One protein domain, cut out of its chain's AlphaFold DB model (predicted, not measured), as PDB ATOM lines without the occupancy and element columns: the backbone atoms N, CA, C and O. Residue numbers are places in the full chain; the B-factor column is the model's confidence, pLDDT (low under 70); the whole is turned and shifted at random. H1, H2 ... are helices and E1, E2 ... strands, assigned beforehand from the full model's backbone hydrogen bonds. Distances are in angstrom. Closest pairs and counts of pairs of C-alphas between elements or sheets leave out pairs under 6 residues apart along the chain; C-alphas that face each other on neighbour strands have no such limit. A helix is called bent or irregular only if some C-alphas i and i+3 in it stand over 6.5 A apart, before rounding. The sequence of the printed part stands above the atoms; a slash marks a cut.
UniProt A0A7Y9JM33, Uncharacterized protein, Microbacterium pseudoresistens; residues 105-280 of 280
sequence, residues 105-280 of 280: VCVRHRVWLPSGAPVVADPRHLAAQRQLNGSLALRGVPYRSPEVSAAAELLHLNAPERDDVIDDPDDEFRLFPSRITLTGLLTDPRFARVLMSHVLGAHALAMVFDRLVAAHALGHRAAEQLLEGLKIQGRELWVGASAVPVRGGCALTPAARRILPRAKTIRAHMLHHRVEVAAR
ATOM      1  N   VAL A 105     138.716  56.270 176.735       87.06
ATOM      2  CA  VAL A 105     139.697  56.257 177.833       87.06
ATOM      3  C   VAL A 105     139.031  56.492 179.188       87.06
ATOM      4  O   VAL A 105     138.387  57.514 179.440       87.06
ATOM      5  N   CYS A 106     139.282  55.595 180.140       85.94
ATOM      6  CA  CYS A 106     139.002  55.852 181.546       85.94
ATOM      7  C   CYS A 106     140.071  56.786 182.128       85.94
ATOM      8  O   CYS A 106     141.171  56.343 182.448       85.94
ATOM      9  N   VAL A 107     139.752  58.066 182.344       85.44
ATOM     10  CA  VAL A 107     140.712  59.032 182.922       85.44
ATOM     11  C   VAL A 107     141.127  58.659 184.352       85.44
ATOM     12  O   VAL A 107     142.283  58.853 184.723       85.44
ATOM     13  N   ARG A 108     140.203  58.099 185.147       84.62
ATOM     14  CA  ARG A 108     140.450  57.716 186.549       84.62
ATOM     15  C   ARG A 108     141.485  56.600 186.663       84.62
ATOM     16  O   ARG A 108     142.377  56.677 187.498       84.62
ATOM     17  N   HIS A 109     141.356  55.575 185.826       86.44
ATOM     18  CA  HIS A 109     142.197  54.382 185.896       86.44
ATOM     19  C   HIS A 109     143.272  54.324 184.809       86.44
ATOM     20  O   HIS A 109     144.115  53.438 184.863       86.44
ATOM     21  N   ARG A 110     143.280  55.289 183.880       90.19
ATOM     22  CA  ARG A 110     144.232  55.421 182.766       90.19
ATOM     23  C   ARG A 110     144.252  54.190 181.862       90.19
ATOM     24  O   ARG A 110     145.308  53.655 181.557       90.19
ATOM     25  N   VAL A 111     143.067  53.742 181.454       87.44
ATOM     26  CA  VAL A 111     142.887  52.523 180.648       87.44
ATOM     27  C   VAL A 111     142.094  52.837 179.385       87.44
ATOM     28  O   VAL A 111     141.081  53.536 179.470       87.44
ATOM     29  N   TRP A 112     142.552  52.320 178.247       86.50
ATOM     30  CA  TRP A 112     141.819  52.255 176.980       86.50
ATOM     31  C   TRP A 112     140.788  51.118 177.018       86.50
ATOM     32  O   TRP A 112     141.091  50.022 177.483       86.50
ATOM     33  N   LEU A 113     139.556  51.408 176.601       77.44
ATOM     34  CA  LEU A 113     138.358  50.586 176.814       77.44
ATOM     35  C   LEU A 113     137.754  49.901 175.574       77.44
ATOM     36  O   LEU A 113     136.877  49.059 175.777       77.44
ATOM     37  N   PRO A 114     138.126  50.227 174.322       68.50
ATOM     38  CA  PRO A 114     137.752  49.419 173.170       68.50
ATOM     39  C   PRO A 114     138.149  47.958 173.340       68.50
ATOM     40  O   PRO A 114     139.132  47.634 174.002       68.50
ATOM     41  N   SER A 115     137.308  47.097 172.773       55.03
ATOM     42  CA  SER A 115     137.328  45.639 172.886       55.03
ATOM     43  C   SER A 115     138.740  45.063 172.789       55.03
ATOM     44  O   SER A 115     139.340  45.084 171.719       55.03
ATOM     45  N   GLY A 116     139.256  44.545 173.904       60.88
ATOM     46  CA  GLY A 116     140.596  43.970 173.974       60.88
ATOM     47  C   GLY A 116     141.172  43.975 175.388       60.88
ATOM     48  O   GLY A 116     140.487  44.293 176.364       60.88
ATOM     49  N   ALA A 117     142.448  43.603 175.495       65.19
ATOM     50  CA  ALA A 117     143.193  43.701 176.742       65.19
ATOM     51  C   ALA A 117     143.331  45.176 177.174       65.19
ATOM     52  O   ALA A 117     143.477  46.057 176.324       65.19
ATOM     53  N   PRO A 118     143.303  45.480 178.483       71.44
ATOM     54  CA  PRO A 118     143.411  46.852 178.959       71.44
ATOM     55  C   PRO A 118     144.785  47.439 178.612       71.44
ATOM     56  O   PRO A 118     145.800  47.043 179.184       71.44
ATOM     57  N   VAL A 119     144.809  48.432 177.721       84.06
ATOM     58  CA  VAL A 119     146.027  49.185 177.386       84.06
ATOM     59  C   VAL A 119     146.149  50.396 178.308       84.06
ATOM     60  O   VAL A 119     145.183  51.138 178.521       84.06
ATOM     61  N   VAL A 120     147.339  50.604 178.876       86.75
ATOM     62  CA  VAL A 120     147.615  51.758 179.740       86.75
ATOM     63  C   VAL A 120     147.697  53.024 178.889       86.75
ATOM     64  O   VAL A 120     148.536  53.151 178.003       86.75
ATOM     65  N   ALA A 121     146.824  53.983 179.182       87.81
ATOM     66  CA  ALA A 121     146.760  55.261 178.492       87.81
ATOM     67  C   ALA A 121     147.875  56.204 178.975       87.81
ATOM     68  O   ALA A 121     147.978  56.508 180.169       87.81
ATOM     69  N   ASP A 122     148.677  56.712 178.037       91.44
ATOM     70  CA  ASP A 122     149.715  57.708 178.319       91.44
ATOM     71  C   ASP A 122     149.112  59.115 178.602       91.44
ATOM     72  O   ASP A 122     147.908  59.344 178.405       91.44
ATOM     73  N   PRO A 123     149.913  60.106 179.042       93.50
ATOM     74  CA  PRO A 123     149.421  61.459 179.311       93.50
ATOM     75  C   PRO A 123     148.720  62.156 178.132       93.50
ATOM     76  O   PRO A 123     147.805  62.949 178.364       93.50
ATOM     77  N   ARG A 124     149.096  61.860 176.880       93.44
ATOM     78  CA  ARG A 124     148.477  62.439 175.674       93.44
ATOM     79  C   ARG A 124     147.067  61.897 175.476       93.44
ATOM     80  O   ARG A 124     146.156  62.669 175.188       93.44
ATOM     81  N   HIS A 125     146.860  60.604 175.719       93.19
ATOM     82  CA  HIS A 125     145.529  59.988 175.692       93.19
ATOM     83  C   HIS A 125     144.625  60.576 176.779       93.19
ATOM     84  O   HIS A 125     143.460  60.881 176.530       93.19
ATOM     85  N   LEU A 126     145.162  60.803 177.982       92.06
ATOM     86  CA  LEU A 126     144.408  61.440 179.064       92.06
ATOM     87  C   LEU A 126     144.042  62.890 178.731       92.06
ATOM     88  O   LEU A 126     142.913  63.305 178.992       92.06
ATOM     89  N   ALA A 127     144.970  63.659 178.158       92.44
ATOM     90  CA  ALA A 127     144.715  65.029 177.718       92.44
ATOM     91  C   ALA A 127     143.626  65.076 176.635       92.44
ATOM     92  O   ALA A 127     142.660  65.824 176.773       92.44
ATOM     93  N   ALA A 128     143.724  64.208 175.627       93.12
ATOM     94  CA  ALA A 128     142.723  64.071 174.575       93.12
ATOM     95  C   ALA A 128     141.350  63.686 175.142       93.12
ATOM     96  O   ALA A 128     140.343  64.325 174.847       93.12
ATOM     97  N   GLN A 129     141.289  62.716 176.054       90.81
ATOM     98  CA  GLN A 129     140.033  62.332 176.692       90.81
ATOM     99  C   GLN A 129     139.417  63.465 177.526       90.81
ATOM    100  O   GLN A 129     138.193  63.615 177.552       90.81
ATOM    101  N   ARG A 130     140.239  64.275 178.205       88.44
ATOM    102  CA  ARG A 130     139.776  65.470 178.930       88.44
ATOM    103  C   ARG A 130     139.264  66.542 177.975       88.44
ATOM    104  O   ARG A 130     138.226  67.128 178.258       88.44
ATOM    105  N   GLN A 131     139.933  66.766 176.846       87.81
ATOM    106  CA  GLN A 131     139.465  67.681 175.806       87.81
ATOM    107  C   GLN A 131     138.111  67.232 175.239       87.81
ATOM    108  O   GLN A 131     137.192  68.043 175.113       87.81
ATOM    109  N   LEU A 132     137.969  65.932 174.968       84.56
ATOM    110  CA  LEU A 132     136.727  65.323 174.506       84.56
ATOM    111  C   LEU A 132     135.588  65.496 175.519       84.56
ATOM    112  O   LEU A 132     134.506  65.947 175.158       84.56
ATOM    113  N   ASN A 133     135.844  65.188 176.793       78.56
ATOM    114  CA  ASN A 133     134.857  65.335 177.866       78.56
ATOM    115  C   ASN A 133     134.585  66.802 178.250       78.56
ATOM    116  O   ASN A 133     133.573  67.078 178.889       78.56
ATOM    117  N   GLY A 134     135.489  67.719 177.903       76.62
ATOM    118  CA  GLY A 134     135.424  69.141 178.224       76.62
ATOM    119  C   GLY A 134     134.993  69.979 177.024       76.62
ATOM    120  O   GLY A 134     133.814  70.026 176.675       76.62
ATOM    121  N   SER A 135     135.948  70.668 176.396       74.50
ATOM    122  CA  SER A 135     135.670  71.683 175.371       74.50
ATOM    123  C   SER A 135     134.902  71.147 174.157       74.50
ATOM    124  O   SER A 135     134.028  71.845 173.645       74.50
ATOM    125  N   LEU A 136     135.157  69.911 173.717       76.50
ATOM    126  CA  LEU A 136     134.417  69.303 172.604       76.50
ATOM    127  C   LEU A 136     132.989  68.908 173.002       76.50
ATOM    128  O   LEU A 136     132.048  69.186 172.256       76.50
ATOM    129  N   ALA A 137     132.791  68.361 174.203       71.25
ATOM    130  CA  ALA A 137     131.456  68.066 174.721       71.25
ATOM    131  C   ALA A 137     130.584  69.330 174.838       71.25
ATOM    132  O   ALA A 137     129.397  69.284 174.489       71.25
ATOM    133  N   LEU A 138     131.172  70.459 175.268       66.00
ATOM    134  CA  LEU A 138     130.514  71.774 175.311       66.00
ATOM    135  C   LEU A 138     130.105  72.268 173.917       66.00
ATOM    136  O   LEU A 138     129.046  72.873 173.763       66.00
ATOM    137  N   ARG A 139     130.904  71.953 172.891       67.62
ATOM    138  CA  ARG A 139     130.615  72.258 171.478       67.62
ATOM    139  C   ARG A 139     129.641  71.282 170.820       67.62
ATOM    140  O   ARG A 139     129.349  71.431 169.641       67.62
ATOM    141  N   GLY A 140     129.136  70.291 171.550       69.06
ATOM    142  CA  GLY A 140     128.189  69.337 170.990       69.06
ATOM    143  C   GLY A 140     128.817  68.084 170.381       69.06
ATOM    144  O   GLY A 140     128.048  67.241 169.938       69.06
ATOM    145  N   VAL A 141     130.144  67.925 170.426       75.19
ATOM    146  CA  VAL A 141     130.928  66.954 169.636       75.19
ATOM    147  C   VAL A 141     131.221  65.677 170.451       75.19
ATOM    148  O   VAL A 141     132.131  65.685 171.284       75.19
ATOM    149  N   PRO A 142     130.444  64.582 170.297       75.00
ATOM    150  CA  PRO A 142     130.733  63.297 170.938       75.00
ATOM    151  C   PRO A 142     131.889  62.546 170.259       75.00
ATOM    152  O   PRO A 142     132.289  62.874 169.150       75.00
ATOM    153  N   TYR A 143     132.384  61.471 170.890       79.75
ATOM    154  CA  TYR A 143     133.467  60.649 170.326       79.75
ATOM    155  C   TYR A 143     133.154  60.096 168.928       79.75
ATOM    156  O   TYR A 143     134.012  60.088 168.059       79.75
ATOM    157  N   ARG A 144     131.919  59.637 168.708       77.19
ATOM    158  CA  ARG A 144     131.471  59.061 167.432       77.19
ATOM    159  C   ARG A 144     130.734  60.086 166.565       77.19
ATOM    160  O   ARG A 144     129.704  59.764 165.982       77.19
ATOM    161  N   SER A 145     131.192  61.336 166.560       75.44
ATOM    162  CA  SER A 145     130.582  62.391 165.749       75.44
ATOM    163  C   SER A 145     131.165  62.438 164.332       75.44
ATOM    164  O   SER A 145     132.310  62.019 164.129       75.44
ATOM    165  N   PRO A 146     130.434  63.021 163.363       76.75
ATOM    166  CA  PRO A 146     130.965  63.272 162.028       76.75
ATOM    167  C   PRO A 146     132.247  64.110 162.040       76.75
ATOM    168  O   PRO A 146     133.098  63.925 161.176       76.75
ATOM    169  N   GLU A 147     132.426  65.008 163.014       84.38
ATOM    170  CA  GLU A 147     133.654  65.796 163.127       84.38
ATOM    171  C   GLU A 147     134.868  64.968 163.514       84.38
ATOM    172  O   GLU A 147     135.933  65.127 162.917       84.38
ATOM    173  N   VAL A 148     134.695  64.054 164.471       86.44
ATOM    174  CA  VAL A 148     135.754  63.123 164.866       86.44
ATOM    175  C   VAL A 148     136.086  62.171 163.714       86.44
ATOM    176  O   VAL A 148     137.262  61.894 163.466       86.44
ATOM    177  N   SER A 149     135.076  61.725 162.958       84.50
ATOM    178  CA  SER A 149     135.270  60.922 161.745       84.50
ATOM    179  C   SER A 149     136.012  61.689 160.650       84.50
ATOM    180  O   SER A 149     136.953  61.147 160.077       84.50
ATOM    181  N   ALA A 150     135.672  62.954 160.389       88.75
ATOM    182  CA  ALA A 150     136.376  63.734 159.371       88.75
ATOM    183  C   ALA A 150     137.818  64.069 159.788       88.75
ATOM    184  O   ALA A 150     138.701  64.118 158.937       88.75
ATOM    185  N   ALA A 151     138.086  64.260 161.085       93.19
ATOM    186  CA  ALA A 151     139.454  64.384 161.586       93.19
ATOM    187  C   ALA A 151     140.262  63.102 161.325       93.19
ATOM    188  O   ALA A 151     141.403  63.177 160.874       93.19
ATOM    189  N   ALA A 152     139.668  61.929 161.569       90.44
ATOM    190  CA  ALA A 152     140.297  60.645 161.266       90.44
ATOM    191  C   ALA A 152     140.574  60.485 159.762       90.44
ATOM    192  O   ALA A 152     141.687  60.132 159.379       90.44
ATOM    193  N   GLU A 153     139.590  60.814 158.922       89.62
ATOM    194  CA  GLU A 153     139.703  60.778 157.461       89.62
ATOM    195  C   GLU A 153     140.822  61.703 156.960       89.62
ATOM    196  O   GLU A 153     141.650  61.293 156.152       89.62
ATOM    197  N   LEU A 154     140.915  62.928 157.485       93.69
ATOM    198  CA  LEU A 154     141.972  63.875 157.127       93.69
ATOM    199  C   LEU A 154     143.371  63.390 157.520       93.69
ATOM    200  O   LEU A 154     144.305  63.555 156.736       93.69
ATOM    201  N   LEU A 155     143.524  62.786 158.704       92.06
ATOM    202  CA  LEU A 155     144.797  62.194 159.130       92.06
ATOM    203  C   LEU A 155     145.210  61.039 158.210       92.06
ATOM    204  O   LEU A 155     146.377  60.945 157.843       92.06
ATOM    205  N   HIS A 156     144.255  60.199 157.802       87.62
ATOM    206  CA  HIS A 156     144.508  59.090 156.884       87.62
ATOM    207  C   HIS A 156     144.893  59.585 155.481       87.62
ATOM    208  O   HIS A 156     145.940  59.216 154.962       87.62
ATOM    209  N   LEU A 157     144.128  60.518 154.905       87.19
ATOM    210  CA  LEU A 157     144.421  61.095 153.585       87.19
ATOM    211  C   LEU A 157     145.768  61.839 153.540       87.19
ATOM    212  O   LEU A 157     146.343  62.019 152.462       87.19
ATOM    213  N   ASN A 158     146.297  62.282 154.683       83.00
ATOM    214  CA  ASN A 158     147.605  62.931 154.759       83.00
ATOM    215  C   ASN A 158     148.777  61.936 154.885       83.00
ATOM    216  O   ASN A 158     149.899  62.320 154.574       83.00
ATOM    217  N   ALA A 159     148.532  60.667 155.236       78.75
ATOM    218  CA  ALA A 159     149.551  59.631 155.426       78.75
ATOM    219  C   ALA A 159     149.571  58.623 154.249       78.75
ATOM    220  O   ALA A 159     148.857  57.626 154.296       78.75
ATOM    221  N   PRO A 160     150.372  58.855 153.186       57.09
ATOM    222  CA  PRO A 160     150.341  58.049 151.960       57.09
ATOM    223  C   PRO A 160     150.918  56.629 152.089       57.09
ATOM    224  O   PRO A 160     150.756  55.854 151.162       57.09
ATOM    225  N   GLU A 161     151.595  56.291 153.191       56.19
ATOM    226  CA  GLU A 161     152.293  55.001 153.370       56.19
ATOM    227  C   GLU A 161     151.478  53.955 154.154       56.19
ATOM    228  O   GLU A 161     151.991  52.893 154.493       56.19
ATOM    229  N   ARG A 162     150.212  54.243 154.483       55.12
ATOM    230  CA  ARG A 162     149.340  53.325 155.236       55.12
ATOM    231  C   ARG A 162     148.342  52.657 154.298       55.12
ATOM    232  O   ARG A 162     147.151  52.951 154.365       55.12
ATOM    233  N   ASP A 163     148.851  51.802 153.416       45.53
ATOM    234  CA  ASP A 163     148.024  50.997 152.505       45.53
ATOM    235  C   ASP A 163     147.377  49.775 153.187       45.53
ATOM    236  O   ASP A 163     146.509  49.142 152.594       45.53
ATOM    237  N   ASP A 164     147.688  49.482 154.455       47.06
ATOM    238  CA  ASP A 164     147.228  48.253 155.103       47.06
ATOM    239  C   ASP A 164     146.432  48.508 156.400       47.06
ATOM    240  O   ASP A 164     146.942  49.038 157.384       47.06
ATOM    241  N   VAL A 165     145.173  48.044 156.378       48.41
ATOM    242  CA  VAL A 165     144.231  47.814 157.498       48.41
ATOM    243  C   VAL A 165     143.582  49.061 158.132       48.41
ATOM    244  O   VAL A 165     144.058  49.651 159.094       48.41
ATOM    245  N   ILE A 166     142.382  49.395 157.643       50.53
ATOM    246  CA  ILE A 166     141.515  50.498 158.115       50.53
ATOM    247  C   ILE A 166     140.948  50.277 159.543       50.53
ATOM    248  O   ILE A 166     140.436  51.220 160.139       50.53
ATOM    249  N   ASP A 167     141.106  49.086 160.130       52.44
ATOM    250  CA  ASP A 167     140.507  48.695 161.420       52.44
ATOM    251  C   ASP A 167     141.492  47.963 162.361       52.44
ATOM    252  O   ASP A 167     141.116  47.022 163.061       52.44
ATOM    253  N   ASP A 168     142.766  48.368 162.406       60.88
ATOM    254  CA  ASP A 168     143.665  47.899 163.470       60.88
ATOM    255  C   ASP A 168     143.290  48.590 164.809       60.88
ATOM    256  O   ASP A 168     143.374  49.822 164.913       60.88
ATOM    257  N   PRO A 169     142.865  47.860 165.859       58.62
ATOM    258  CA  PRO A 169     142.611  48.448 167.177       58.62
ATOM    259  C   PRO A 169     143.841  49.164 167.765       58.62
ATOM    260  O   PRO A 169     143.674  50.128 168.526       58.62
ATOM    261  N   ASP A 170     145.062  48.781 167.369       66.50
ATOM    262  CA  ASP A 170     146.284  49.496 167.752       66.50
ATOM    263  C   ASP A 170     146.392  50.860 167.052       66.50
ATOM    264  O   ASP A 170     146.965  51.807 167.600       66.50
ATOM    265  N   ASP A 171     145.801  51.023 165.866       75.31
ATOM    266  CA  ASP A 171     145.713  52.312 165.178       75.31
ATOM    267  C   ASP A 171     144.707  53.257 165.830       75.31
ATOM    268  O   ASP A 171     144.980  54.458 165.932       75.31
ATOM    269  N   GLU A 172     143.578  52.747 166.334       80.69
ATOM    270  CA  GLU A 172     142.610  53.581 167.053       80.69
ATOM    271  C   GLU A 172     143.221  54.153 168.340       80.69
ATOM    272  O   GLU A 172     143.098  55.357 168.586       80.69
ATOM    273  N   PHE A 173     143.935  53.326 169.116       86.00
ATOM    274  CA  PHE A 173     144.666  53.779 170.302       86.00
ATOM    275  C   PHE A 173     145.732  54.816 169.924       86.00
ATOM    276  O   PHE A 173     145.678  55.953 170.397       86.00
ATOM    277  N   ARG A 174     146.650  54.474 169.007       86.62
ATOM    278  CA  ARG A 174     147.775  55.344 168.609       86.62
ATOM    279  C   ARG A 174     147.324  56.702 168.071       86.62
ATOM    280  O   ARG A 174     147.951  57.720 168.370       86.62
ATOM    281  N   LEU A 175     146.252  56.739 167.278       89.00
ATOM    282  CA  LEU A 175     145.774  57.961 166.624       89.00
ATOM    283  C   LEU A 175     144.802  58.771 167.475       89.00
ATOM    284  O   LEU A 175     144.529  59.924 167.127       89.00
ATOM    285  N   PHE A 176     144.277  58.215 168.570       91.06
ATOM    286  CA  PHE A 176     143.276  58.885 169.393       91.06
ATOM    287  C   PHE A 176     143.687  60.310 169.805       91.06
ATOM    288  O   PHE A 176     142.889  61.229 169.590       91.06
ATOM    289  N   PRO A 177     144.911  60.567 170.315       94.06
ATOM    290  CA  PRO A 177     145.303  61.924 170.681       94.06
ATOM    291  C   PRO A 177     145.272  62.906 169.502       94.06
ATOM    292  O   PRO A 177     144.688  63.987 169.613       94.06
ATOM    293  N   SER A 178     145.842  62.524 168.357       94.06
ATOM    294  CA  SER A 178     145.885  63.364 167.151       94.06
ATOM    295  C   SER A 178     144.486  63.609 166.585       94.06
ATOM    296  O   SER A 178     144.131  64.733 166.241       94.06
ATOM    297  N   ARG A 179     143.631  62.580 166.573       94.00
ATOM    298  CA  ARG A 179     142.242  62.681 166.107       94.00
ATOM    299  C   ARG A 179     141.454  63.708 166.918       94.00
ATOM    300  O   ARG A 179     140.793  64.578 166.349       94.00
ATOM    301  N   ILE A 180     141.531  63.636 168.247       94.25
ATOM    302  CA  ILE A 180     140.783  64.539 169.131       94.25
ATOM    303  C   ILE A 180     141.330  65.967 169.081       94.25
ATOM    304  O   ILE A 180     140.556  66.924 169.018       94.25
ATOM    305  N   THR A 181     142.652  66.127 169.070       95.44
ATOM    306  CA  THR A 181     143.271  67.456 168.994       95.44
ATOM    307  C   THR A 181     142.967  68.143 167.661       95.44
ATOM    308  O   THR A 181     142.539  69.298 167.673       95.44
ATOM    309  N   LEU A 182     143.047  67.425 166.532       96.06
ATOM    310  CA  LEU A 182     142.629  67.931 165.221       96.06
ATOM    311  C   LEU A 182     141.130  68.263 165.178       96.06
ATOM    312  O   LEU A 182     140.755  69.307 164.651       96.06
ATOM    313  N   THR A 183     140.270  67.445 165.794       93.44
ATOM    314  CA  THR A 183     138.834  67.763 165.937       93.44
ATOM    315  C   THR A 183     138.631  69.095 166.671       93.44
ATOM    316  O   THR A 183     137.769  69.896 166.305       93.44
ATOM    317  N   GLY A 184     139.453  69.383 167.684       91.25
ATOM    318  CA  GLY A 184     139.469  70.673 168.377       91.25
ATOM    319  C   GLY A 184     139.728  71.866 167.456       91.25
ATOM    320  O   GLY A 184     139.038  72.879 167.584       91.25
ATOM    321  N   LEU A 185     140.672  71.721 166.520       93.62
ATOM    322  CA  LEU A 185     141.035  72.741 165.531       93.62
ATOM    323  C   LEU A 185     139.968  72.893 164.442       93.62
ATOM    324  O   LEU A 185     139.562  74.001 164.105       93.62
ATOM    325  N   LEU A 186     139.464  71.775 163.924       91.19
ATOM    326  CA  LEU A 186     138.405  71.755 162.916       91.19
ATOM    327  C   LEU A 186     137.093  72.364 163.432       91.19
ATOM    328  O   LEU A 186     136.317  72.948 162.676       91.19
ATOM    329  N   THR A 187     136.862  72.260 164.740       85.06
ATOM    330  CA  THR A 187     135.731  72.878 165.437       85.06
ATOM    331  C   THR A 187     136.107  74.216 166.081       85.06
ATOM    332  O   THR A 187     135.370  74.730 166.927       85.06
ATOM    333  N   ASP A 188     137.224  74.836 165.706       87.00
ATOM    334  CA  ASP A 188     137.544  76.184 166.166       87.00
ATOM    335  C   ASP A 188     136.559  77.205 165.548       87.00
ATOM    336  O   ASP A 188     136.162  77.081 164.380       87.00
ATOM    337  N   PRO A 189     136.087  78.210 166.307       81.38
ATOM    338  CA  PRO A 189     135.223  79.254 165.765       81.38
ATOM    339  C   PRO A 189     135.855  80.039 164.607       81.38
ATOM    340  O   PRO A 189     135.168  80.351 163.633       81.38
ATOM    341  N   ARG A 190     137.164  80.321 164.667       85.88
ATOM    342  CA  ARG A 190     137.905  81.037 163.617       85.88
ATOM    343  C   ARG A 190     137.890  80.247 162.314       85.88
ATOM    344  O   ARG A 190     137.588  80.820 161.268       85.88
ATOM    345  N   PHE A 191     138.116  78.937 162.401       89.56
ATOM    346  CA  PHE A 191     138.092  78.042 161.247       89.56
ATOM    347  C   PHE A 191     136.705  77.973 160.603       89.56
ATOM    348  O   PHE A 191     136.566  78.098 159.385       89.56
ATOM    349  N   ALA A 192     135.644  77.861 161.406       83.06
ATOM    350  CA  ALA A 192     134.301  77.811 160.841       83.06
ATOM    351  C   ALA A 192     133.851  79.111 160.184       83.06
ATOM    352  O   ALA A 192     133.131  79.031 159.197       83.06
ATOM    353  N   ARG A 193     134.283  80.290 160.659       81.25
ATOM    354  CA  ARG A 193     133.983  81.555 159.957       81.25
ATOM    355  C   ARG A 193     134.439  81.504 158.500       81.25
ATOM    356  O   ARG A 193     133.721  81.966 157.619       81.25
ATOM    357  N   VAL A 194     135.595  80.890 158.245       87.69
ATOM    358  CA  VAL A 194     136.082  80.635 156.887       87.69
ATOM    359  C   VAL A 194     135.217  79.583 156.194       87.69
ATOM    360  O   VAL A 194     134.682  79.856 155.121       87.69
ATOM    361  N   LEU A 195     135.010  78.411 156.808       85.75
ATOM    362  CA  LEU A 195     134.241  77.318 156.195       85.75
ATOM    363  C   LEU A 195     132.776  77.668 155.887       85.75
ATOM    364  O   LEU A 195     132.202  77.088 154.970       85.75
ATOM    365  N   MET A 196     132.155  78.600 156.606       81.75
ATOM    366  CA  MET A 196     130.784  79.052 156.339       81.75
ATOM    367  C   MET A 196     130.671  79.898 155.064       81.75
ATOM    368  O   MET A 196     129.574  80.106 154.554       81.75
ATOM    369  N   SER A 197     131.787  80.362 154.500       81.31
ATOM    370  CA  SER A 197     131.772  81.182 153.294       81.31
ATOM    371  C   SER A 197     131.323  80.397 152.059       81.31
ATOM    372  O   SER A 197     131.973  79.445 151.614       81.31
ATOM    373  N   HIS A 198     130.219  80.816 151.445       79.31
ATOM    374  CA  HIS A 198     129.677  80.211 150.225       79.31
ATOM    375  C   HIS A 198     130.582  80.415 148.995       79.31
ATOM    376  O   HIS A 198     130.385  79.770 147.965       79.31
ATOM    377  N   VAL A 199     131.585  81.301 149.070       81.31
ATOM    378  CA  VAL A 199     132.511  81.521 147.952       81.31
ATOM    379  C   VAL A 199     133.613  80.465 147.858       81.31
ATOM    380  O   VAL A 199     134.224  80.371 146.801       81.31
ATOM    381  N   LEU A 200     133.839  79.652 148.898       85.56
ATOM    382  CA  LEU A 200     134.892  78.631 148.902       85.56
ATOM    383  C   LEU A 200     134.556  77.432 148.006       85.56
ATOM    384  O   LEU A 200     133.640  76.654 148.285       85.56
ATOM    385  N   GLY A 201     135.352  77.265 146.955       88.12
ATOM    386  CA  GLY A 201     135.369  76.105 146.076       88.12
ATOM    387  C   GLY A 201     136.144  74.921 146.660       88.12
ATOM    388  O   GLY A 201     136.869  75.035 147.646       88.12
ATOM    389  N   ALA A 202     136.011  73.759 146.015       89.69
ATOM    390  CA  ALA A 202     136.605  72.505 146.488       89.69
ATOM    391  C   ALA A 202     138.142  72.551 146.588       89.69
ATOM    392  O   ALA A 202     138.693  72.009 147.539       89.69
ATOM    393  N   HIS A 203     138.823  73.241 145.665       94.19
ATOM    394  CA  HIS A 203     140.283  73.397 145.688       94.19
ATOM    395  C   HIS A 203     140.762  74.188 146.912       94.19
ATOM    396  O   HIS A 203     141.663  73.742 147.619       94.19
ATOM    397  N   ALA A 204     140.117  75.320 147.214       93.75
ATOM    398  CA  ALA A 204     140.422  76.113 148.404       93.75
ATOM    399  C   ALA A 204     140.163  75.322 149.696       93.75
ATOM    400  O   ALA A 204     140.972  75.368 150.619       93.75
ATOM    401  N   LEU A 205     139.068  74.549 149.739       93.69
ATOM    402  CA  LEU A 205     138.760  73.666 150.867       93.69
ATOM    403  C   LEU A 205     139.825  72.578 151.046       93.69
ATOM    404  O   LEU A 205     140.308  72.367 152.152       93.69
ATOM    405  N   ALA A 206     140.228  71.911 149.967       95.00
ATOM    406  CA  ALA A 206     141.259  70.884 150.029       95.00
ATOM    407  C   ALA A 206     142.595  71.450 150.534       95.00
ATOM    408  O   ALA A 206     143.217  70.861 151.414       95.00
ATOM    409  N   MET A 207     142.988  72.627 150.037       94.88
ATOM    410  CA  MET A 207     144.194  73.319 150.488       94.88
ATOM    411  C   MET A 207     144.117  73.729 151.957       94.88
ATOM    412  O   MET A 207     145.084  73.533 152.685       94.88
ATOM    413  N   VAL A 208     142.995  74.287 152.425       95.12
ATOM    414  CA  VAL A 208     142.906  74.725 153.826       95.12
ATOM    415  C   VAL A 208     142.918  73.542 154.793       95.12
ATOM    416  O   VAL A 208     143.562  73.626 155.835       95.12
ATOM    417  N   PHE A 209     142.277  72.423 154.437       95.69
ATOM    418  CA  PHE A 209     142.350  71.198 155.231       95.69
ATOM    419  C   PHE A 209     143.762  70.612 155.243       95.69
ATOM    420  O   PHE A 209     144.266  70.304 156.318       95.69
ATOM    421  N   ASP A 210     144.421  70.517 154.085       95.06
ATOM    422  CA  ASP A 210     145.808  70.053 153.989       95.06
ATOM    423  C   ASP A 210     146.744  70.881 154.879       95.06
ATOM    424  O   ASP A 210     147.468  70.346 155.718       95.06
ATOM    425  N   ARG A 211     146.667  72.210 154.768       94.50
ATOM    426  CA  ARG A 211     147.496  73.119 155.563       94.50
ATOM    427  C   ARG A 211     147.195  73.024 157.054       94.50
ATOM    428  O   ARG A 211     148.131  73.087 157.845       94.50
ATOM    429  N   LEU A 212     145.932  72.843 157.441       95.56
ATOM    430  CA  LEU A 212     145.565  72.640 158.840       95.56
ATOM    431  C   LEU A 212     146.148  71.333 159.392       95.56
ATOM    432  O   LEU A 212     146.681  71.337 160.499       95.56
ATOM    433  N   VAL A 213     146.087  70.235 158.631       95.50
ATOM    434  CA  VAL A 213     146.672  68.944 159.036       95.50
ATOM    435  C   VAL A 213     148.195  69.044 159.129       95.50
ATOM    436  O   VAL A 213     148.772  68.604 160.122       95.50
ATOM    437  N   ALA A 214     148.847  69.689 158.160       93.69
ATOM    438  CA  ALA A 214     150.289  69.923 158.192       93.69
ATOM    439  C   ALA A 214     150.702  70.782 159.401       93.69
ATOM    440  O   ALA A 214     151.640  70.441 160.119       93.69
ATOM    441  N   ALA A 215     149.975  71.868 159.681       94.50
ATOM    442  CA  ALA A 215     150.223  72.703 160.853       94.50
ATOM    443  C   ALA A 215     149.977  71.942 162.164       94.50
ATOM    444  O   ALA A 215     150.741  72.090 163.114       94.50
ATOM    445  N   HIS A 216     148.956  71.083 162.208       95.31
ATOM    446  CA  HIS A 216     148.698  70.204 163.343       95.31
ATOM    447  C   HIS A 216     149.863  69.233 163.596       95.31
ATOM    448  O   HIS A 216     150.278  69.087 164.746       95.31
ATOM    449  N   ALA A 217     150.431  68.638 162.543       92.88
ATOM    450  CA  ALA A 217     151.589  67.750 162.642       92.88
ATOM    451  C   ALA A 217     152.851  68.469 163.160       92.88
ATOM    452  O   ALA A 217     153.636  67.877 163.898       92.88
ATOM    453  N   LEU A 218     153.019  69.756 162.836       93.69
ATOM    454  CA  LEU A 218     154.102  70.603 163.358       93.69
ATOM    455  C   LEU A 218     153.890  71.038 164.822       93.69
ATOM    456  O   LEU A 218     154.826  71.503 165.473       93.69
ATOM    457  N   GLY A 219     152.674  70.888 165.353       92.62
ATOM    458  CA  GLY A 219     152.337  71.138 166.751       92.62
ATOM    459  C   GLY A 219     151.447  72.361 166.988       92.62
ATOM    460  O   GLY A 219     151.080  73.113 166.086       92.62
ATOM    461  N   HIS A 220     151.083  72.570 168.257       90.44
ATOM    462  CA  HIS A 220     150.037  73.523 168.645       90.44
ATOM    463  C   HIS A 220     150.308  74.969 168.198       90.44
ATOM    464  O   HIS A 220     149.402  75.616 167.685       90.44
ATOM    465  N   ARG A 221     151.549  75.464 168.324       93.50
ATOM    466  CA  ARG A 221     151.894  76.840 167.914       93.50
ATOM    467  C   ARG A 221     151.675  77.076 166.420       93.50
ATOM    468  O   ARG A 221     151.140  78.114 166.053       93.50
ATOM    469  N   ALA A 222     152.062  76.121 165.574       94.44
ATOM    470  CA  ALA A 222     151.874  76.230 164.130       94.44
ATOM    471  C   ALA A 222     150.383  76.201 163.761       94.44
ATOM    472  O   ALA A 222     149.936  76.984 162.924       94.44
ATOM    473  N   ALA A 223     149.602  75.340 164.420       93.81
ATOM    474  CA  ALA A 223     148.156  75.293 164.239       93.81
ATOM    475  C   ALA A 223     147.470  76.610 164.651       93.81
ATOM    476  O   ALA A 223     146.632  77.111 163.905       93.81
ATOM    477  N   GLU A 224     147.851  77.200 165.786       94.19
ATOM    478  CA  GLU A 224     147.314  78.495 166.231       94.19
ATOM    479  C   GLU A 224     147.681  79.632 165.274       94.19
ATOM    480  O   GLU A 224     146.795  80.368 164.845       94.19
ATOM    481  N   GLN A 225     148.946  79.727 164.854       93.62
ATOM    482  CA  GLN A 225     149.384  80.727 163.873       93.62
ATOM    483  C   GLN A 225     148.622  80.609 162.549       93.62
ATOM    484  O   GLN A 225     148.251  81.617 161.945       93.62
ATOM    485  N   LEU A 226     148.354  79.378 162.098       94.88
ATOM    486  CA  LEU A 226     147.520  79.159 160.923       94.88
ATOM    487  C   LEU A 226     146.104  79.691 161.161       94.88
ATOM    488  O   LEU A 226     145.609  80.441 160.324       94.88
ATOM    489  N   LEU A 227     145.468  79.353 162.290       92.88
ATOM    490  CA  LEU A 227     144.114  79.811 162.621       92.88
ATOM    491  C   LEU A 227     144.004  81.338 162.760       92.88
ATOM    492  O   LEU A 227     142.978  81.903 162.380       92.88
ATOM    493  N   GLU A 228     145.032  82.006 163.282       92.44
ATOM    494  CA  GLU A 228     145.116  83.471 163.366       92.44
ATOM    495  C   GLU A 228     145.269  84.127 161.989       92.44
ATOM    496  O   GLU A 228     144.659  85.162 161.721       92.44
ATOM    497  N   GLY A 229     146.042  83.505 161.096       91.12
ATOM    498  CA  GLY A 229     146.261  83.985 159.732       91.12
ATOM    499  C   GLY A 229     145.111  83.702 158.759       91.12
ATOM    500  O   GLY A 229     145.135  84.197 157.631       91.12
ATOM    501  N   LEU A 230     144.111  82.910 159.158       93.00
ATOM    502  CA  LEU A 230     142.993  82.533 158.297       93.00
ATOM    503  C   LEU A 230     142.028  83.696 158.065       93.00
ATOM    504  O   LEU A 230     141.288  84.115 158.959       93.00
ATOM    505  N   LYS A 231     141.957  84.163 156.817       91.88
ATOM    506  CA  LYS A 231     140.989  85.182 156.393       91.88
ATOM    507  C   LYS A 231     140.663  85.064 154.911       91.88
ATOM    508  O   LYS A 231     141.463  84.579 154.118       91.88
ATOM    509  N   ILE A 232     139.490  85.555 154.530       90.88
ATOM    510  CA  ILE A 232     139.117  85.726 153.126       90.88
ATOM    511  C   ILE A 232     139.229  87.213 152.798       90.88
ATOM    512  O   ILE A 232     138.613  88.036 153.472       90.88
ATOM    513  N   GLN A 233     140.006  87.550 151.771       91.50
ATOM    514  CA  GLN A 233     140.183  88.916 151.288       91.50
ATOM    515  C   GLN A 233     139.959  88.940 149.774       91.50
ATOM    516  O   GLN A 233     140.722  88.362 149.003       91.50
ATOM    517  N   GLY A 234     138.872  89.579 149.338       89.69
ATOM    518  CA  GLY A 234     138.481  89.600 147.929       89.69
ATOM    519  C   GLY A 234     138.245  88.192 147.372       89.69
ATOM    520  O   GLY A 234     137.320  87.496 147.789       89.69
ATOM    521  N   ARG A 235     139.078  87.780 146.410       90.50
ATOM    522  CA  ARG A 235     139.014  86.463 145.747       90.50
ATOM    523  C   ARG A 235     140.020  85.454 146.304       90.50
ATOM    524  O   ARG A 235     140.206  84.395 145.708       90.50
ATOM    525  N   GLU A 236     140.640  85.751 147.439       93.06
ATOM    526  CA  GLU A 236     141.711  84.938 148.007       93.06
ATOM    527  C   GLU A 236     141.383  84.491 149.432       93.06
ATOM    528  O   GLU A 236     140.921  85.267 150.271       93.06
ATOM    529  N   LEU A 237     141.626  83.211 149.693       93.38
ATOM    530  CA  LEU A 237     141.728  82.636 151.019       93.38
ATOM    531  C   LEU A 237     143.195  82.691 151.436       93.38
ATOM    532  O   LEU A 237     144.045  82.041 150.831       93.38
ATOM    533  N   TRP A 238     143.472  83.440 152.491       92.88
ATOM    534  CA  TRP A 238     144.783  83.501 153.113       92.88
ATOM    535  C   TRP A 238     144.897  82.392 154.153       92.88
ATOM    536  O   TRP A 238     144.047  82.277 155.036       92.88
ATOM    537  N   VAL A 239     145.934  81.565 154.020       88.06
ATOM    538  CA  VAL A 239     146.283  80.472 154.934       88.06
ATOM    539  C   VAL A 239     147.728  80.687 155.376       88.06
ATOM    540  O   VAL A 239     148.674  80.287 154.692       88.06
ATOM    541  N   GLY A 240     147.907  81.392 156.495       81.75
ATOM    542  CA  GLY A 240     149.217  81.905 156.898       81.75
ATOM    543  C   GLY A 240     149.747  82.925 155.884       81.75
ATOM    544  O   GLY A 240     149.047  83.867 155.523       81.75
ATOM    545  N   ALA A 241     150.972  82.722 155.395       81.12
ATOM    546  CA  ALA A 241     151.608  83.598 154.404       81.12
ATOM    547  C   ALA A 241     151.226  83.283 152.941       81.12
ATOM    548  O   ALA A 241     151.721  83.932 152.025       81.12
ATOM    549  N   SER A 242     150.391  82.268 152.695       85.38
ATOM    550  CA  SER A 242     150.014  81.842 151.343       85.38
ATOM    551  C   SER A 242     148.579  82.237 151.003       85.38
ATOM    552  O   SER A 242     147.668  82.016 151.800       85.38
ATOM    553  N   ALA A 243     148.372  82.752 149.792       90.94
ATOM    554  CA  ALA A 243     147.053  83.037 149.237       90.94
ATOM    555  C   ALA A 243     146.618  81.919 148.276       90.94
ATOM    556  O   ALA A 243     147.396  81.451 147.443       90.94
ATOM    557  N   VAL A 244     145.364  81.483 148.394       92.12
ATOM    558  CA  VAL A 244     144.739  80.484 147.520       92.12
ATOM    559  C   VAL A 244     143.467  81.085 146.921       92.12
ATOM    560  O   VAL A 244     142.653  81.622 147.672       92.12
ATOM    561  N   PRO A 245     143.228  80.981 145.602       92.00
ATOM    562  CA  PRO A 245     141.979  81.441 145.005       92.00
ATOM    563  C   PRO A 245     140.759  80.790 145.672       92.00
ATOM    564  O   PRO A 245     140.683  79.566 145.771       92.00
ATOM    565  N   VAL A 246     139.779  81.591 146.108       89.88
ATOM    566  CA  VAL A 246     138.550  81.065 146.737       89.88
ATOM    567  C   VAL A 246     137.716  80.245 145.756       89.88
ATOM    568  O   VAL A 246     137.054  79.296 146.164       89.88
ATOM    569  N   ARG A 247     137.760  80.582 144.461       85.50
ATOM    570  CA  ARG A 247     137.088  79.879 143.358       85.50
ATOM    571  C   ARG A 247     138.084  79.559 142.249       85.50
ATOM    572  O   ARG A 247     139.048  80.291 142.054       85.50
ATOM    573  N   GLY A 248     137.788  78.506 141.489       82.44
ATOM    574  CA  GLY A 248     138.644  78.014 140.410       82.44
ATOM    575  C   GLY A 248     139.589  76.901 140.863       82.44
ATOM    576  O   GLY A 248     139.415  76.318 141.937       82.44
ATOM    577  N   GLY A 249     140.546  76.573 139.998       83.81
ATOM    578  CA  GLY A 249     141.636  75.649 140.300       83.81
ATOM    579  C   GLY A 249     142.823  76.370 140.935       83.81
ATOM    580  O   GLY A 249     143.012  77.570 140.748       83.81
ATOM    581  N   CYS A 250     143.638  75.627 141.676       86.75
ATOM    582  CA  CYS A 250     144.944  76.073 142.152       86.75
ATOM    583  C   CYS A 250     145.924  74.896 142.135       86.75
ATOM    584  O   CYS A 250     145.513  73.736 142.029       86.75
ATOM    585  N   ALA A 251     147.222  75.184 142.235       89.50
ATOM    586  CA  ALA A 251     148.230  74.143 142.376       89.50
ATOM    587  C   ALA A 251     148.050  73.433 143.729       89.50
ATOM    588  O   ALA A 251     148.309  74.006 144.788       89.50
ATOM    589  N   LEU A 252     147.580  72.186 143.681       91.94
ATOM    590  CA  LEU A 252     147.361  71.358 144.864       91.94
ATOM    591  C   LEU A 252     148.628  70.591 145.244       91.94
ATOM    592  O   LEU A 252     149.265  69.971 144.382       91.94
ATOM    593  N   THR A 253     148.923  70.558 146.545       91.75
ATOM    594  CA  THR A 253     149.885  69.615 147.134       91.75
ATOM    595  C   THR A 253     149.409  68.168 146.913       91.75
ATOM    596  O   THR A 253     148.212  67.941 146.703       91.75
ATOM    597  N   PRO A 254     150.297  67.158 146.976       92.19
ATOM    598  CA  PRO A 254     149.885  65.756 146.857       92.19
ATOM    599  C   PRO A 254     148.789  65.357 147.857       92.19
ATOM    600  O   PRO A 254     147.832  64.681 147.487       92.19
ATOM    601  N   ALA A 255     148.877  65.832 149.102       90.12
ATOM    602  CA  ALA A 255     147.863  65.589 150.124       90.12
ATOM    603  C   ALA A 255     146.545  66.328 149.833       90.12
ATOM    604  O   ALA A 255     145.477  65.718 149.899       90.12
ATOM    605  N   ALA A 256     146.590  67.591 149.394       93.00
ATOM    606  CA  ALA A 256     145.385  68.314 148.987       93.00
ATOM    607  C   ALA A 256     144.681  67.651 147.787       93.00
ATOM    608  O   ALA A 256     143.453  67.628 147.737       93.00
ATOM    609  N   ARG A 257     145.423  67.043 146.847       94.75
ATOM    610  CA  ARG A 257     144.823  66.252 145.752       94.75
ATOM    611  C   ARG A 257     144.028  65.054 146.273       94.75
ATOM    612  O   ARG A 257     142.948  64.796 145.754       94.75
ATOM    613  N   ARG A 258     144.519  64.370 147.313       94.12
ATOM    614  CA  ARG A 258     143.807  63.250 147.959       94.12
ATOM    615  C   ARG A 258     142.584  63.711 148.755       94.12
ATOM    616  O   ARG A 258     141.579  63.014 148.780       94.12
ATOM    617  N   ILE A 259     142.635  64.902 149.354       94.12
ATOM    618  CA  ILE A 259     141.508  65.489 150.102       94.12
ATOM    619  C   ILE A 259     140.403  66.009 149.172       94.12
ATOM    620  O   ILE A 259     139.225  65.965 149.530       94.12
ATOM    621  N   LEU A 260     140.751  66.494 147.975       94.25
ATOM    622  CA  LEU A 260     139.831  67.172 147.054       94.25
ATOM    623  C   LEU A 260     138.480  66.459 146.832       94.25
ATOM    624  O   LEU A 260     137.456  67.144 146.950       94.25
ATOM    625  N   PRO A 261     138.412  65.134 146.578       91.38
ATOM    626  CA  PRO A 261     137.140  64.437 146.359       91.38
ATOM    627  C   PRO A 261     136.211  64.469 147.579       91.38
ATOM    628  O   PRO A 261     134.991  64.392 147.444       91.38
ATOM    629  N   ARG A 262     136.782  64.600 148.781       89.31
ATOM    630  CA  ARG A 262     136.082  64.542 150.071       89.31
ATOM    631  C   ARG A 262     135.899  65.916 150.710       89.31
ATOM    632  O   ARG A 262     135.092  66.058 151.623       89.31
ATOM    633  N   ALA A 263     136.560  66.954 150.195       89.12
ATOM    634  CA  ALA A 263     136.600  68.291 150.787       89.12
ATOM    635  C   ALA A 263     135.208  68.893 151.069       89.12
ATOM    636  O   ALA A 263     134.993  69.502 152.117       89.12
ATOM    637  N   LYS A 264     134.233  68.705 150.168       84.06
ATOM    638  CA  LYS A 264     132.852  69.176 150.386       84.06
ATOM    639  C   LYS A 264     132.135  68.393 151.489       84.06
ATOM    640  O   LYS A 264     131.449  69.001 152.301       84.06
ATOM    641  N   THR A 265     132.317  67.076 151.536       81.44
ATOM    642  CA  THR A 265     131.736  66.199 152.563       81.44
ATOM    643  C   THR A 265     132.331  66.495 153.935       81.44
ATOM    644  O   THR A 265     131.593  66.687 154.893       81.44
ATOM    645  N   ILE A 266     133.654  66.651 154.014       84.19
ATOM    646  CA  ILE A 266     134.363  67.043 155.238       84.19
ATOM    647  C   ILE A 266     133.872  68.415 155.714       84.19
ATOM    648  O   ILE A 266     133.525  68.570 156.884       84.19
ATOM    649  N   ARG A 267     133.744  69.401 154.813       84.62
ATOM    650  CA  ARG A 267     133.124  70.698 155.135       84.62
ATOM    651  C   ARG A 267     131.708  70.519 155.683       84.62
ATOM    652  O   ARG A 267     131.387  71.123 156.701       84.62
ATOM    653  N   ALA A 268     130.879  69.701 155.040       76.25
ATOM    654  CA  ALA A 268     129.521  69.435 155.501       76.25
ATOM    655  C   ALA A 268     129.506  68.784 156.892       76.25
ATOM    656  O   ALA A 268     128.685  69.173 157.711       76.25
ATOM    657  N   HIS A 269     130.435  67.873 157.202       75.56
ATOM    658  CA  HIS A 269     130.595  67.311 158.546       75.56
ATOM    659  C   HIS A 269     130.973  68.379 159.577       75.56
ATOM    660  O   HIS A 269     130.369  68.423 160.644       75.56
ATOM    661  N   MET A 270     131.893  69.293 159.247       76.81
ATOM    662  CA  MET A 270     132.291  70.383 160.155       76.81
ATOM    663  C   MET A 270     131.172  71.396 160.398       76.81
ATOM    664  O   MET A 270     131.082  72.004 161.467       76.81
ATOM    665  N   LEU A 271     130.330  71.599 159.388       72.38
ATOM    666  CA  LEU A 271     129.178  72.488 159.457       72.38
ATOM    667  C   LEU A 271     127.905  71.757 159.904       72.38
ATOM    668  O   LEU A 271     126.887  72.401 160.128       72.38
ATOM    669  N   HIS A 272     127.944  70.436 160.104       61.06
ATOM    670  CA  HIS A 272     126.761  69.630 160.418       61.06
ATOM    671  C   HIS A 272     126.083  70.092 161.713       61.06
ATOM    672  O   HIS A 272     124.859  70.141 161.803       61.06
ATOM    673  N   HIS A 273     126.888  70.516 162.688       51.31
ATOM    674  CA  HIS A 273     126.427  71.076 163.957       51.31
ATOM    675  C   HIS A 273     126.407  72.623 163.972       51.31
ATOM    676  O   HIS A 273     126.089  73.234 164.993       51.31
ATOM    677  N   ARG A 274     126.707  73.273 162.836       52.53
ATOM    678  CA  ARG A 274     126.747  74.735 162.638       52.53
ATOM    679  C   ARG A 274     125.871  75.104 161.443       52.53
ATOM    680  O   ARG A 274     126.368  75.258 160.334       52.53
ATOM    681  N   VAL A 275     124.558  75.196 161.648       36.53
ATOM    682  CA  VAL A 275     123.639  75.417 160.520       36.53
ATOM    683  C   VAL A 275     123.920  76.761 159.831       36.53
ATOM    684  O   VAL A 275     124.404  77.726 160.425       36.53
ATOM    685  N   GLU A 276     123.620  76.763 158.542       27.12
ATOM    686  CA  GLU A 276     123.651  77.858 157.589       27.12
ATOM    687  C   GLU A 276     122.616  78.956 157.882       27.12
ATOM    688  O   GLU A 276     121.485  78.712 158.304       27.12
ATOM    689  N   VAL A 277     123.018  80.191 157.591       31.06
ATOM    690  CA  VAL A 277     122.153  81.368 157.503       31.06
ATOM    691  C   VAL A 277     121.486  81.353 156.129       31.06
ATOM    692  O   VAL A 277     122.159  81.552 155.121       31.06
ATOM    693  N   ALA A 278     120.169  81.158 156.075       25.50
ATOM    694  CA  ALA A 278     119.393  81.630 154.936       25.50
ATOM    695  C   ALA A 278     119.227  83.147 155.095       25.50
ATOM    696  O   ALA A 278     118.606  83.614 156.050       25.50
ATOM    697  N   ALA A 279     119.851  83.900 154.193       29.19
ATOM    698  CA  ALA A 279     119.699  85.341 154.103       29.19
ATOM    699  C   ALA A 279     118.278  85.700 153.644       29.19
ATOM    700  O   ALA A 279     117.799  85.173 152.638       29.19
ATOM    701  N   ARG A 280     117.649  86.633 154.355       28.56
ATOM    702  CA  ARG A 280     116.820  87.688 153.773       28.56
ATOM    703  C   ARG A 280     117.183  88.982 154.475       28.56
ATOM    704  O   ARG A 280     117.222  88.951 155.724       28.56
TER     705      ARG A 280
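This is residues 105 to 280 of the 280 residues of an uncharacterized protein of Microbacterium pseudoresistens (UniProt A0A7Y9JM33). Helices that mostly cross one another make a body with H2 and H5 at its core; H7 and H8 pack on both of them, and H6 folds back on H5. A small three-stranded sheet, E1 E2 E3, lies over H5 at one end, while H3 leads from H2 to H1, near which the unnamed stretch 105 to 122 makes the other end. The printed part has 176 residues, with eight named helices and three named strands in the order H1 to H6, E1 to E3, H7, H8; the sheet runs E1, E2, E3, antiparallel throughout, and the class is mostly helix. The whole is compact, with a radius of gyration of the C-alphas of 16.7 A and spans of 53 by 39 by 28 A.

Look first at the sheet: E1, residues 231 to 233, E2, residues 236 to 239, and E3, residues 242 to 245, form a meander, each strand the antiparallel neighbour of the one before. In the hairpin of E1 and E2 you find N 238 and O 231 within hydrogen-bond range at 2.8 A; in that of E2 and E3, N 237 and O 244 at 2.8 A. H4, residues 189 to 195, and H5, residues 202 to 218, are on one face of the sheet, which gives two layers, helices over one side of a sheet. H5 has a height over the sheet of 8.9 A and runs along the strands, at 2 degrees to E3 on the local plane; its closest C-alphas to E3 are those of Ala 204 and Val 244, 6.2 A. H6, residues 220 to 229, only grazes the sheet with residues 225 to 229. It forms a helical hairpin with H5, touching residues 212 to 216 alone, closest at the C-alphas of Ala 215 and Ala 223, 4.7 A, at a shallow tilt of 34 degrees, only just short of steep, opposite ways. Now move to H2, residues 146 to 158, which with H5 is the hub, touching four helices each. Their closest C-alphas are those of Leu 155 and Val 213, 7.0 A, and they are about perpendicular at 81 degrees; residues 154 to 158 and 209 to 213 alone touch. H7, residues 254 to 259, touches residues 203 to 210 of H5 alone, at the C-alphas of Ala 256 and Ala 206, 5.0 A. H8, residues 263 to 271, touches residues 146 to 150 of H2 alone, at the C-alphas of His 269 and Pro 146, 5.3 A, a shallow tilt of 32 degrees, opposite ways. H3, residues 169 to 186, touches H2 with residues 179 to 186 alone, at the C-alphas of Thr 183 and Ala 151, 5.5 A. With residues 176 to 184 alone it touches H1, residues 123 to 138, at the C-alphas of Pro 177 and Ala 128, 5.1 A, a steep tilt of 46 degrees, the same way. H1 is apart from H5, among others. Every O i to N i+4 pair is within hydrogen-bond range in H2, H5, H6, H7 and H8; the counts are 10 of 12 in H1, 12 of 14 in H3 and 2 of 3 in H4.

Find C-alpha 123 at (149.421, 61.459, 179.311); from there H1 runs 21.9 A, with a kink of 28 degrees near residue 132, and is only just irregular, C-alphas 133 and 136 being 6.6 A apart. H2 is 18.2 A long. H3 is 24.1 A long, with a kink of 49 degrees near residue 177, and irregular, C-alphas 174 and 177 being 7.3 A apart. H5 starts at C-alpha 202, (136.605, 72.505, 146.488), and measures 24.4 A; H6 measures 14.3 A and H8 12.2 A, ending at C-alpha 271, (129.178, 72.488, 159.457). H4, H7 and the strands are shorter.

The two C-alphas farthest apart are those of Ala 117 and Arg 280, 56.2 A. The printed part has no cut and no link is long. Mean pLDDT of the printed part is 82.4; residues 114 to 117, 138 to 140, 160 to 170 and 272 to 280 are under 70.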